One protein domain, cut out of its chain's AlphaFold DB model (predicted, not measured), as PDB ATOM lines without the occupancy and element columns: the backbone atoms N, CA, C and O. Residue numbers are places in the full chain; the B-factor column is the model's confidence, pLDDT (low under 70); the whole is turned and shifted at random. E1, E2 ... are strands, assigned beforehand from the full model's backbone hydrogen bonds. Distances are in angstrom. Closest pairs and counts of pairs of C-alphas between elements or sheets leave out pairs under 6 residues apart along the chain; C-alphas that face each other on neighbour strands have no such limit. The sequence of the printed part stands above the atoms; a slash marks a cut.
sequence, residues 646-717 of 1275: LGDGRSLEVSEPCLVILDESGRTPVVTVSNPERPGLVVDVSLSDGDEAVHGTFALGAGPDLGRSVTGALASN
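What this domain is: This is residues 646 to 717 of the 1275 residues of an uncharacterized protein of Pseudokineococcus marinus (UniProt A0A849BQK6). Two small three-stranded sheets, E1 E4 E5 and E2 E3 E6, sit face to face as an elongated sandwich, their strands crossed at 35 degrees. E5 and E6 come close along one side of it, and the tail after E6 reaches over to E5, where residues 715 to 716 pair antiparallel with residues 694 to 695. The printed part has 72 residues with no named helix and six named strands, E1 to E6 in order; the class is all strand. Both sheets, in the orders E1 - E4 - E5 and E2 - E3 - E6, are antiparallel throughout. The whole is compact, with a radius of gyration of the C-alphas of 12.5 A and spans of 39 by 21 by 21 A.

How they stand to each other: E1, residues 650 to 654, is an edge strand beside the inner strand E4, residues 682 to 689; they run antiparallel at 174 degrees, with N 653 and O 686 2.8 A apart. A tight link leads from E1 to E2, residues 658 to 663, in the other sheet, and these two meet only through their link. E2 and E3, residues 670 to 674, form a hairpin, with N 659 and O 674 2.8 A apart. The chain then changes sheets again: E3 and E4 are near each other, with 7 pairs of C-alphas within 10 A. E4 and E5, residues 692 to 699, form a second hairpin, with N 685 and O 696 2.8 A apart. E6, residues 710 to 713, is antiparallel to E3 at 158 degrees, with N 671 and O 712 2.8 A apart. Across the sandwich, the closest C-alphas of E5 and E6 are those of Phe 698 and Val 710, 6.9 A apart. E1 and E6 are apart, and so are E2 and E5.

Where its parts are: E1 begins at C-alpha 650, (218.852, 196.129, 209.470), and is 13.7 A long. E2 measures 16.0 A and E3 13.6 A. E4 and E5, the longest strands with 8 residues each, measure 23.3 A and 24.0 A; C-alpha 692, where E5 begins, is at (223.544, 193.749, 201.490). E6 measures 10.6 A and ends at C-alpha 713, (209.018, 192.594, 195.388).

The domain as a whole: The two C-alphas farthest apart, those of Asp 648 and Pro 704, are 40.1 A apart. The printed part has no cut and no long link; the link E5 to E6, 10 residues, is short. The mean pLDDT of the printed part is 86.2, and residues 680, 691 and 716 to 717 are under 70.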
ATOM      1  N   LEU A 646     215.148 198.265 212.093       94.50
ATOM      2  CA  LEU A 646     214.472 196.980 212.306       94.50
ATOM      3  C   LEU A 646     215.190 196.104 213.346       94.50
ATOM      4  O   LEU A 646     214.738 194.997 213.637       94.50
ATOM      5  N   GLY A 647     216.304 196.582 213.908       88.69
ATOM      6  CA  GLY A 647     217.177 195.825 214.794       88.69
ATOM      7  C   GLY A 647     218.253 195.031 214.047       88.69
ATOM      8  O   GLY A 647     218.231 194.873 212.830       88.69
ATOM      9  N   ASP A 648     219.251 194.552 214.796       86.88
ATOM     10  CA  ASP A 648     220.360 193.719 214.297       86.88
ATOM     11  C   ASP A 648     221.155 194.302 213.105       86.88
ATOM     12  O   ASP A 648     221.835 193.575 212.386       86.88
ATOM     13  N   GLY A 649     221.155 195.632 212.946       84.25
ATOM     14  CA  GLY A 649     221.860 196.324 211.858       84.25
ATOM     15  C   GLY A 649     221.072 196.389 210.548       84.25
ATOM     16  O   GLY A 649     221.650 196.742 209.520       84.25
ATOM     17  N   ARG A 650     219.777 196.063 210.595       92.06
ATOM     18  CA  ARG A 650     218.852 196.129 209.470       92.06
ATOM     19  C   ARG A 650     218.066 197.437 209.481       92.06
ATOM     20  O   ARG A 650     217.650 197.899 210.542       92.06
ATOM     21  N   SER A 651     217.818 198.013 208.308       93.06
ATOM     22  CA  SER A 651     217.052 199.260 208.177       93.06
ATOM     23  C   SER A 651     216.143 199.232 206.955       93.06
ATOM     24  O   SER A 651     216.586 198.861 205.866       93.06
ATOM     25  N   LEU A 652     214.893 199.656 207.144       96.19
ATOM     26  CA  LEU A 652     213.929 199.946 206.083       96.19
ATOM     27  C   LEU A 652     213.895 201.459 205.861       96.19
ATOM     28  O   LEU A 652     213.570 202.192 206.785       96.19
ATOM     29  N   GLU A 653     214.212 201.939 204.667       93.38
ATOM     30  CA  GLU A 653     214.233 203.370 204.349       93.38
ATOM     31  C   GLU A 653     213.316 203.685 203.171       93.38
ATOM     32  O   GLU A 653     213.281 202.937 202.191       93.38
ATOM     33  N   VAL A 654     212.585 204.797 203.284       93.00
ATOM     34  CA  VAL A 654     211.670 205.310 202.258       93.00
ATOM     35  C   VAL A 654     212.069 206.725 201.843       93.00
ATOM     36  O   VAL A 654     212.441 207.540 202.691       93.00
ATOM     37  N   SER A 655     211.976 207.037 200.549       86.00
ATOM     38  CA  SER A 655     212.354 208.354 200.009       86.00
ATOM     39  C   SER A 655     211.313 209.455 200.234       86.00
ATOM     40  O   SER A 655     211.629 210.632 200.103       86.00
ATOM     41  N   GLU A 656     210.076 209.088 200.566       89.62
ATOM     42  CA  GLU A 656     208.923 209.984 200.672       89.62
ATOM     43  C   GLU A 656     208.006 209.531 201.826       89.62
ATOM     44  O   GLU A 656     207.937 208.327 202.078       89.62
ATOM     45  N   PRO A 657     207.263 210.437 202.500       94.88
ATOM     46  CA  PRO A 657     206.156 210.063 203.382       94.88
ATOM     47  C   PRO A 657     205.228 209.031 202.735       94.88
ATOM     48  O   PRO A 657     204.779 209.234 201.604       94.88
ATOM     49  N   CYS A 658     204.928 207.939 203.430       97.75
ATOM     50  CA  CYS A 658     204.105 206.840 202.921       97.75
ATOM     51  C   CYS A 658     203.673 205.891 204.049       97.75
ATOM     52  O   CYS A 658     204.129 205.982 205.189       97.75
ATOM     53  N   LEU A 659     202.775 204.964 203.737       98.69
ATOM     54  CA  LEU A 659     202.470 203.815 204.581       98.69
ATOM     55  C   LEU A 659     203.061 202.569 203.928       98.69
ATOM     56  O   LEU A 659     203.011 202.437 202.705       98.69
ATOM     57  N   VAL A 660     203.615 201.670 204.741       98.62
ATOM     58  CA  VAL A 660     204.335 200.484 204.270       98.62
ATOM     59  C   VAL A 660     203.904 199.236 205.032       98.62
ATOM     60  O   VAL A 660     203.846 199.246 206.264       98.62
ATOM     61  N   ILE A 661     203.692 198.146 204.294       98.81
ATOM     62  CA  ILE A 661     203.741 196.766 204.788       98.81
ATOM     63  C   ILE A 661     204.963 196.107 204.148       98.81
ATOM     64  O   ILE A 661     205.078 196.084 202.928       98.81
ATOM     65  N   LEU A 662     205.878 195.593 204.963       98.44
ATOM     66  CA  LEU A 662     207.010 194.775 204.542       98.44
ATOM     67  C   LEU A 662     206.737 193.325 204.956       98.44
ATOM     68  O   LEU A 662     206.745 193.027 206.152       98.44
ATOM     69  N   ASP A 663     206.528 192.451 203.972       97.81
ATOM     70  CA  ASP A 663     206.364 191.002 204.127       97.81
ATOM     71  C   ASP A 663     207.658 190.270 203.768       97.81
ATOM     72  O   ASP A 663     208.093 190.226 202.613       97.81
ATOM     73  N   GLU A 664     208.279 189.679 204.784       94.94
ATOM     74  CA  GLU A 664     209.500 188.888 204.665       94.94
ATOM     75  C   GLU A 664     209.248 187.380 204.842       94.94
ATOM     76  O   GLU A 664     210.197 186.600 204.920       94.94
ATOM     77  N   SER A 665     207.984 186.941 204.888       93.81
ATOM     78  CA  SER A 665     207.614 185.528 205.060       93.81
ATOM     79  C   SER A 665     207.978 184.660 203.843       93.81
ATOM     80  O   SER A 665     208.126 183.433 203.940       93.81
ATOM     81  N   GLY A 666     208.127 185.299 202.679       89.12
ATOM     82  CA  GLY A 666     208.534 184.700 201.414       89.12
ATOM     83  C   GLY A 666     210.051 184.550 201.237       89.12
ATOM     84  O   GLY A 666     210.860 184.799 202.122       89.12
ATOM     85  N   ARG A 667     210.473 184.116 200.040       84.38
ATOM     86  CA  ARG A 667     211.909 184.063 199.677       84.38
ATOM     87  C   ARG A 667     212.486 185.423 199.298       84.38
ATOM     88  O   ARG A 667     213.691 185.614 199.417       84.38
ATOM     89  N   THR A 668     211.634 186.293 198.777       86.06
ATOM     90  CA  THR A 668     211.960 187.650 198.358       86.06
ATOM     91  C   THR A 668     211.052 188.571 199.159       86.06
ATOM     92  O   THR A 668     209.848 188.304 199.164       86.06
ATOM     93  N   PRO A 669     211.586 189.607 199.827       90.56
ATOM     94  CA  PRO A 669     210.757 190.569 200.536       90.56
ATOM     95  C   PRO A 669     209.779 191.251 199.579       90.56
ATOM     96  O   PRO A 669     210.170 191.674 198.488       90.56
ATOM     97  N   VAL A 670     208.520 191.355 199.991       94.94
ATOM     98  CA  VAL A 670     207.466 192.076 199.275       94.94
ATOM     99  C   VAL A 670     207.094 193.305 200.086       94.94
ATOM    100  O   VAL A 670     207.021 193.256 201.311       94.94
ATOM    101  N   VAL A 671     206.892 194.421 199.399       97.31
ATOM    102  CA  VAL A 671     206.490 195.684 200.003       97.31
ATOM    103  C   VAL A 671     205.180 196.123 199.374       97.31
ATOM    104  O   VAL A 671     205.057 196.158 198.149       97.31
ATOM    105  N   THR A 672     204.222 196.483 200.219       98.62
ATOM    106  CA  THR A 672     203.017 197.213 199.833       98.62
ATOM    107  C   THR A 672     203.138 198.648 200.324       98.62
ATOM    108  O   THR A 672     203.406 198.872 201.503       98.62
ATOM    109  N   VAL A 673     202.963 199.615 199.424       98.12
ATOM    110  CA  VAL A 673     203.141 201.049 199.686       98.12
ATOM    111  C   VAL A 673     201.879 201.813 199.303       98.12
ATOM    112  O   VAL A 673     201.278 201.543 198.266       98.12
ATOM    113  N   SER A 674     201.495 202.803 200.105       98.06
ATOM    114  CA  SER A 674     200.495 203.802 199.717       98.06
ATOM    115  C   SER A 674     200.879 205.199 200.210       98.06
ATOM    116  O   SER A 674     201.665 205.362 201.146       98.06
ATOM    117  N   ASN A 675     200.317 206.232 199.583       95.62
ATOM    118  CA  ASN A 675     200.374 207.601 200.081       95.62
ATOM    119  C   ASN A 675     198.984 208.234 199.937       95.62
ATOM    120  O   ASN A 675     198.453 208.264 198.826       95.62
ATOM    121  N   PRO A 676     198.388 208.735 201.029       91.38
ATOM    122  CA  PRO A 676     197.035 209.269 200.976       91.38
ATOM    123  C   PRO A 676     196.939 210.725 200.508       91.38
ATOM    124  O   PRO A 676     195.844 211.188 200.220       91.38
ATOM    125  N   GLU A 677     198.031 211.482 200.490       86.94
ATOM    126  CA  GLU A 677     198.001 212.945 200.412       86.94
ATOM    127  C   GLU A 677     198.482 213.501 199.071       86.94
ATOM    128  O   GLU A 677     197.859 214.416 198.535       86.94
ATOM    129  N   ARG A 678     199.583 212.973 198.531       82.44
ATOM    130  CA  ARG A 678     200.265 213.525 197.359       82.44
ATOM    131  C   ARG A 678     200.040 212.630 196.132       82.44
ATOM    132  O   ARG A 678     200.427 211.460 196.167       82.44
ATOM    133  N   PRO A 679     199.443 213.162 195.053       75.75
ATOM    134  CA  PRO A 679     199.177 212.400 193.836       75.75
ATOM    135  C   PRO A 679     200.462 212.090 193.064       75.75
ATOM    136  O   PRO A 679     201.363 212.924 192.994       75.75
ATOM    137  N   GLY A 680     200.527 210.903 192.452       67.31
ATOM    138  CA  GLY A 680     201.568 210.563 191.474       67.31
ATOM    139  C   GLY A 680     202.984 210.450 192.046       67.31
ATOM    140  O   GLY A 680     203.958 210.592 191.308       67.31
ATOM    141  N   LEU A 681     203.122 210.241 193.361       77.75
ATOM    142  CA  LEU A 681     204.431 210.059 193.984       77.75
ATOM    143  C   LEU A 681     205.132 208.810 193.464       77.75
ATOM    144  O   LEU A 681     204.514 207.769 193.265       77.75
ATOM    145  N   VAL A 682     206.453 208.888 193.379       73.12
ATOM    146  CA  VAL A 682     207.304 207.712 193.219       73.12
ATOM    147  C   VAL A 682     208.093 207.522 194.507       73.12
ATOM    148  O   VAL A 682     208.887 208.385 194.879       73.12
ATOM    149  N   VAL A 683     207.860 206.403 195.189       81.38
ATOM    150  CA  VAL A 683     208.504 206.066 196.460       81.38
ATOM    151  C   VAL A 683     209.584 205.024 196.212       81.38
ATOM    152  O   VAL A 683     209.297 203.919 195.756       81.38
ATOM    153  N   ASP A 684     210.825 205.368 196.532       81.38
ATOM    154  CA  ASP A 684     211.930 204.423 196.568       81.38
ATOM    155  C   ASP A 684     212.001 203.814 197.973       81.38
ATOM    156  O   ASP A 684     212.020 204.526 198.979       81.38
ATOM    157  N   VAL A 685     212.010 202.484 198.034       87.94
ATOM    158  CA  VAL A 685     212.084 201.701 199.268       87.94
ATOM    159  C   VAL A 685     213.357 200.873 199.236       87.94
ATOM    160  O   VAL A 685     213.627 200.159 198.266       87.94
ATOM    161  N   SER A 686     214.141 200.942 200.307       85.75
ATOM    162  CA  SER A 686     215.330 200.114 200.477       85.75
ATOM    163  C   SER A 686     215.281 199.343 201.786       85.75
ATOM    164  O   SER A 686     214.924 199.880 202.832       85.75
ATOM    165  N   LEU A 687     215.640 198.065 201.714       90.25
ATOM    166  CA  LEU A 687     215.820 197.204 202.871       90.25
ATOM    167  C   LEU A 687     217.285 196.783 202.919       90.25
ATOM    168  O   LEU A 687     217.768 196.085 202.027       90.25
ATOM    169  N   SER A 688     217.979 197.221 203.962       85.88
ATOM    170  CA  SER A 688     219.396 196.939 204.192       85.88
ATOM    171  C   SER A 688     219.583 195.916 205.311       85.88
ATOM    172  O   SER A 688     218.850 195.926 206.303       85.88
ATOM    173  N   ASP A 689     220.573 195.039 205.145       83.69
ATOM    174  CA  ASP A 689     221.070 194.082 206.135       83.69
ATOM    175  C   ASP A 689     222.608 194.033 206.057       83.69
ATOM    176  O   ASP A 689     223.212 193.337 205.234       83.69
ATOM    177  N   GLY A 690     223.268 194.852 206.881       77.44
ATOM    178  CA  GLY A 690     224.722 195.010 206.837       77.44
ATOM    179  C   GLY A 690     225.212 195.635 205.523       77.44
ATOM    180  O   GLY A 690     224.931 196.799 205.256       77.44
ATOM    181  N   ASP A 691     225.985 194.875 204.736       69.81
ATOM    182  CA  ASP A 691     226.516 195.310 203.430       69.81
ATOM    183  C   ASP A 691     225.590 194.920 202.254       69.81
ATOM    184  O   ASP A 691     225.869 195.276 201.108       69.81
ATOM    185  N   GLU A 692     224.516 194.162 202.506       74.44
ATOM    186  CA  GLU A 692     223.544 193.749 201.490       74.44
ATOM    187  C   GLU A 692     222.319 194.674 201.524       74.44
ATOM    188  O   GLU A 692     221.813 195.020 202.591       74.44
ATOM    189  N   ALA A 693     221.824 195.075 200.351       76.81
ATOM    190  CA  ALA A 693     220.608 195.868 200.223       76.81
ATOM    191  C   ALA A 693     219.765 195.386 199.040       76.81
ATOM    192  O   ALA A 693     220.282 195.021 197.977       76.81
ATOM    193  N   VAL A 694     218.451 195.389 199.240       80.00
ATOM    194  CA  VAL A 694     217.456 195.180 198.188       80.00
ATOM    195  C   VAL A 694     216.603 196.436 198.048       80.00
ATOM    196  O   VAL A 694     216.344 197.131 199.033       80.00
ATOM    197  N   HIS A 695     216.184 196.737 196.824       79.81
ATOM    198  CA  HIS A 695     215.517 197.994 196.486       79.81
ATOM    199  C   HIS A 695     214.253 197.754 195.661       79.81
ATOM    200  O   HIS A 695     214.141 196.744 194.961       79.81
ATOM    201  N   GLY A 696     213.325 198.706 195.722       73.62
ATOM    202  CA  GLY A 696     212.144 198.772 194.872       73.62
ATOM    203  C   GLY A 696     211.681 200.216 194.701       73.62
ATOM    204  O   GLY A 696     211.839 201.030 195.607       73.62
ATOM    205  N   THR A 697     211.110 200.518 193.540       78.00
ATOM    206  CA  THR A 697     210.561 201.833 193.199       78.00
ATOM    207  C   THR A 697     209.079 201.667 192.894       78.00
ATOM    208  O   THR A 697     208.711 200.851 192.050       78.00
ATOM    209  N   PHE A 698     208.236 202.433 193.578       79.88
ATOM    210  CA  PHE A 698     206.784 202.283 193.552       79.88
ATOM    211  C   PHE A 698     206.145 203.583 193.071       79.88
ATOM    212  O   PHE A 698     206.164 204.583 193.788       79.88
ATOM    213  N   ALA A 699     205.596 203.577 191.856       77.75
ATOM    214  CA  ALA A 699     204.757 204.666 191.369       77.75
ATOM    215  C   ALA A 699     203.360 204.530 191.984       77.75
ATOM    216  O   ALA A 699     202.710 203.497 191.836       77.75
ATOM    217  N   LEU A 700     202.928 205.554 192.711       84.06
ATOM    218  CA  LEU A 700     201.646 205.604 193.399       84.06
ATOM    219  C   LEU A 700     200.610 206.355 192.558       84.06
ATOM    220  O   LEU A 700     200.947 207.227 191.757       84.06
ATOM    221  N   GLY A 701     199.339 206.015 192.764       74.19
ATOM    222  CA  GLY A 701     198.223 206.555 191.992       74.19
ATOM    223  C   GLY A 701     197.963 208.054 192.190       74.19
ATOM    224  O   GLY A 701     198.402 208.686 193.156       74.19
ATOM    225  N   ALA A 702     197.203 208.627 191.259       76.69
ATOM    226  CA  ALA A 702     196.667 209.985 191.305       76.69
ATOM    227  C   ALA A 702     195.155 209.960 191.015       76.69
ATOM    228  O   ALA A 702     194.619 208.934 190.604       76.69
ATOM    229  N   GLY A 703     194.462 211.083 191.234       79.81
ATOM    230  CA  GLY A 703     193.026 211.203 190.951       79.81
ATOM    231  C   GLY A 703     192.188 210.114 191.656       79.81
ATOM    232  O   GLY A 703     192.210 210.069 192.890       79.81
ATOM    233  N   PRO A 704     191.458 209.248 190.923       83.12
ATOM    234  CA  PRO A 704     190.681 208.145 191.504       83.12
ATOM    235  C   PRO A 704     191.529 207.122 192.287       83.12
ATOM    236  O   PRO A 704     191.015 206.496 193.215       83.12
ATOM    237  N   ASP A 705     192.826 206.997 191.986       86.75
ATOM    238  CA  ASP A 705     193.753 206.052 192.629       86.75
ATOM    239  C   ASP A 705     194.601 206.674 193.758       86.75
ATOM    240  O   ASP A 705     195.476 206.010 194.319       86.75
ATOM    241  N   LEU A 706     194.384 207.947 194.123       87.50
ATOM    242  CA  LEU A 706     195.105 208.570 195.241       87.50
ATOM    243  C   LEU A 706     194.827 207.814 196.553       87.50
ATOM    244  O   LEU A 706     193.689 207.750 197.010       87.50
ATOM    245  N   GLY A 707     195.876 207.280 197.186       92.75
ATOM    246  CA  GLY A 707     195.771 206.462 198.398       92.75
ATOM    247  C   GLY A 707     195.640 204.957 198.151       92.75
ATOM    248  O   GLY A 707     195.674 204.192 199.117       92.75
ATOM    249  N   ARG A 708     195.534 204.513 196.891       95.19
ATOM    250  CA  ARG A 708     195.537 203.090 196.538       95.19
ATOM    251  C   ARG A 708     196.884 202.448 196.885       95.19
ATOM    252  O   ARG A 708     197.941 203.063 196.744       95.19
ATOM    253  N   SER A 709     196.837 201.204 197.358       97.62
ATOM    254  CA  SER A 709     198.034 200.422 197.685       97.62
ATOM    255  C   SER A 709     198.674 199.832 196.426       97.62
ATOM    256  O   SER A 709     197.971 199.329 195.551       97.62
ATOM    257  N   VAL A 710     200.005 199.859 196.362       93.12
ATOM    258  CA  VAL A 710     200.818 199.257 195.296       93.12
ATOM    259  C   VAL A 710     201.761 198.237 195.920       93.12
ATOM    260  O   VAL A 710     202.499 198.572 196.845       93.12
ATOM    261  N   THR A 711     201.750 197.001 195.420       94.00
ATOM    262  CA  THR A 711     202.534 195.881 195.965       94.00
ATOM    263  C   THR A 711     203.595 195.420 194.971       94.00
ATOM    264  O   THR A 711     203.309 195.259 193.787       94.00
ATOM    265  N   GLY A 712     204.811 195.152 195.445       84.12
ATOM    266  CA  GLY A 712     205.920 194.698 194.607       84.12
ATOM    267  C   GLY A 712     207.072 194.095 195.408       84.12
ATOM    268  O   GLY A 712     207.248 194.375 196.591       84.12
ATOM    269  N   ALA A 713     207.858 193.229 194.769       83.81
ATOM    270  CA  ALA A 713     209.018 192.594 195.388       83.81
ATOM    271  C   ALA A 713     210.251 193.513 195.371       83.81
ATOM    272  O   ALA A 713     210.491 194.215 194.389       83.81
ATOM    273  N   LEU A 714     211.074 193.449 196.419       81.94
ATOM    274  CA  LEU A 714     212.389 194.093 196.441       81.94
ATOM    275  C   LEU A 714     213.433 193.198 195.759       81.94
ATOM    276  O   LEU A 714     213.462 191.984 195.973       81.94
ATOM    277  N   ALA A 715     214.324 193.789 194.965       74.19
ATOM    278  CA  ALA A 715     215.346 193.059 194.216       74.19
ATOM    279  C   ALA A 715     216.768 193.403 194.682       74.19
ATOM    280  O   ALA A 715     217.070 194.545 195.028       74.19
ATOM    281  N   SER A 716     217.662 192.406 194.668       62.00
ATOM    282  CA  SER A 716     219.089 192.587 194.953       62.00
ATOM    283  C   SER A 716     219.784 193.287 193.790       62.00
ATOM    284  O   SER A 716     219.833 192.741 192.685       62.00
ATOM    285  N   ASN A 717     220.380 194.447 194.046       51.47
ATOM    286  CA  ASN A 717     221.239 195.105 193.071       51.47
ATOM    287  C   ASN A 717     222.590 194.376 193.002       51.47
ATOM    288  O   ASN A 717     223.405 194.472 193.916       51.47
TER     289      ASN A 717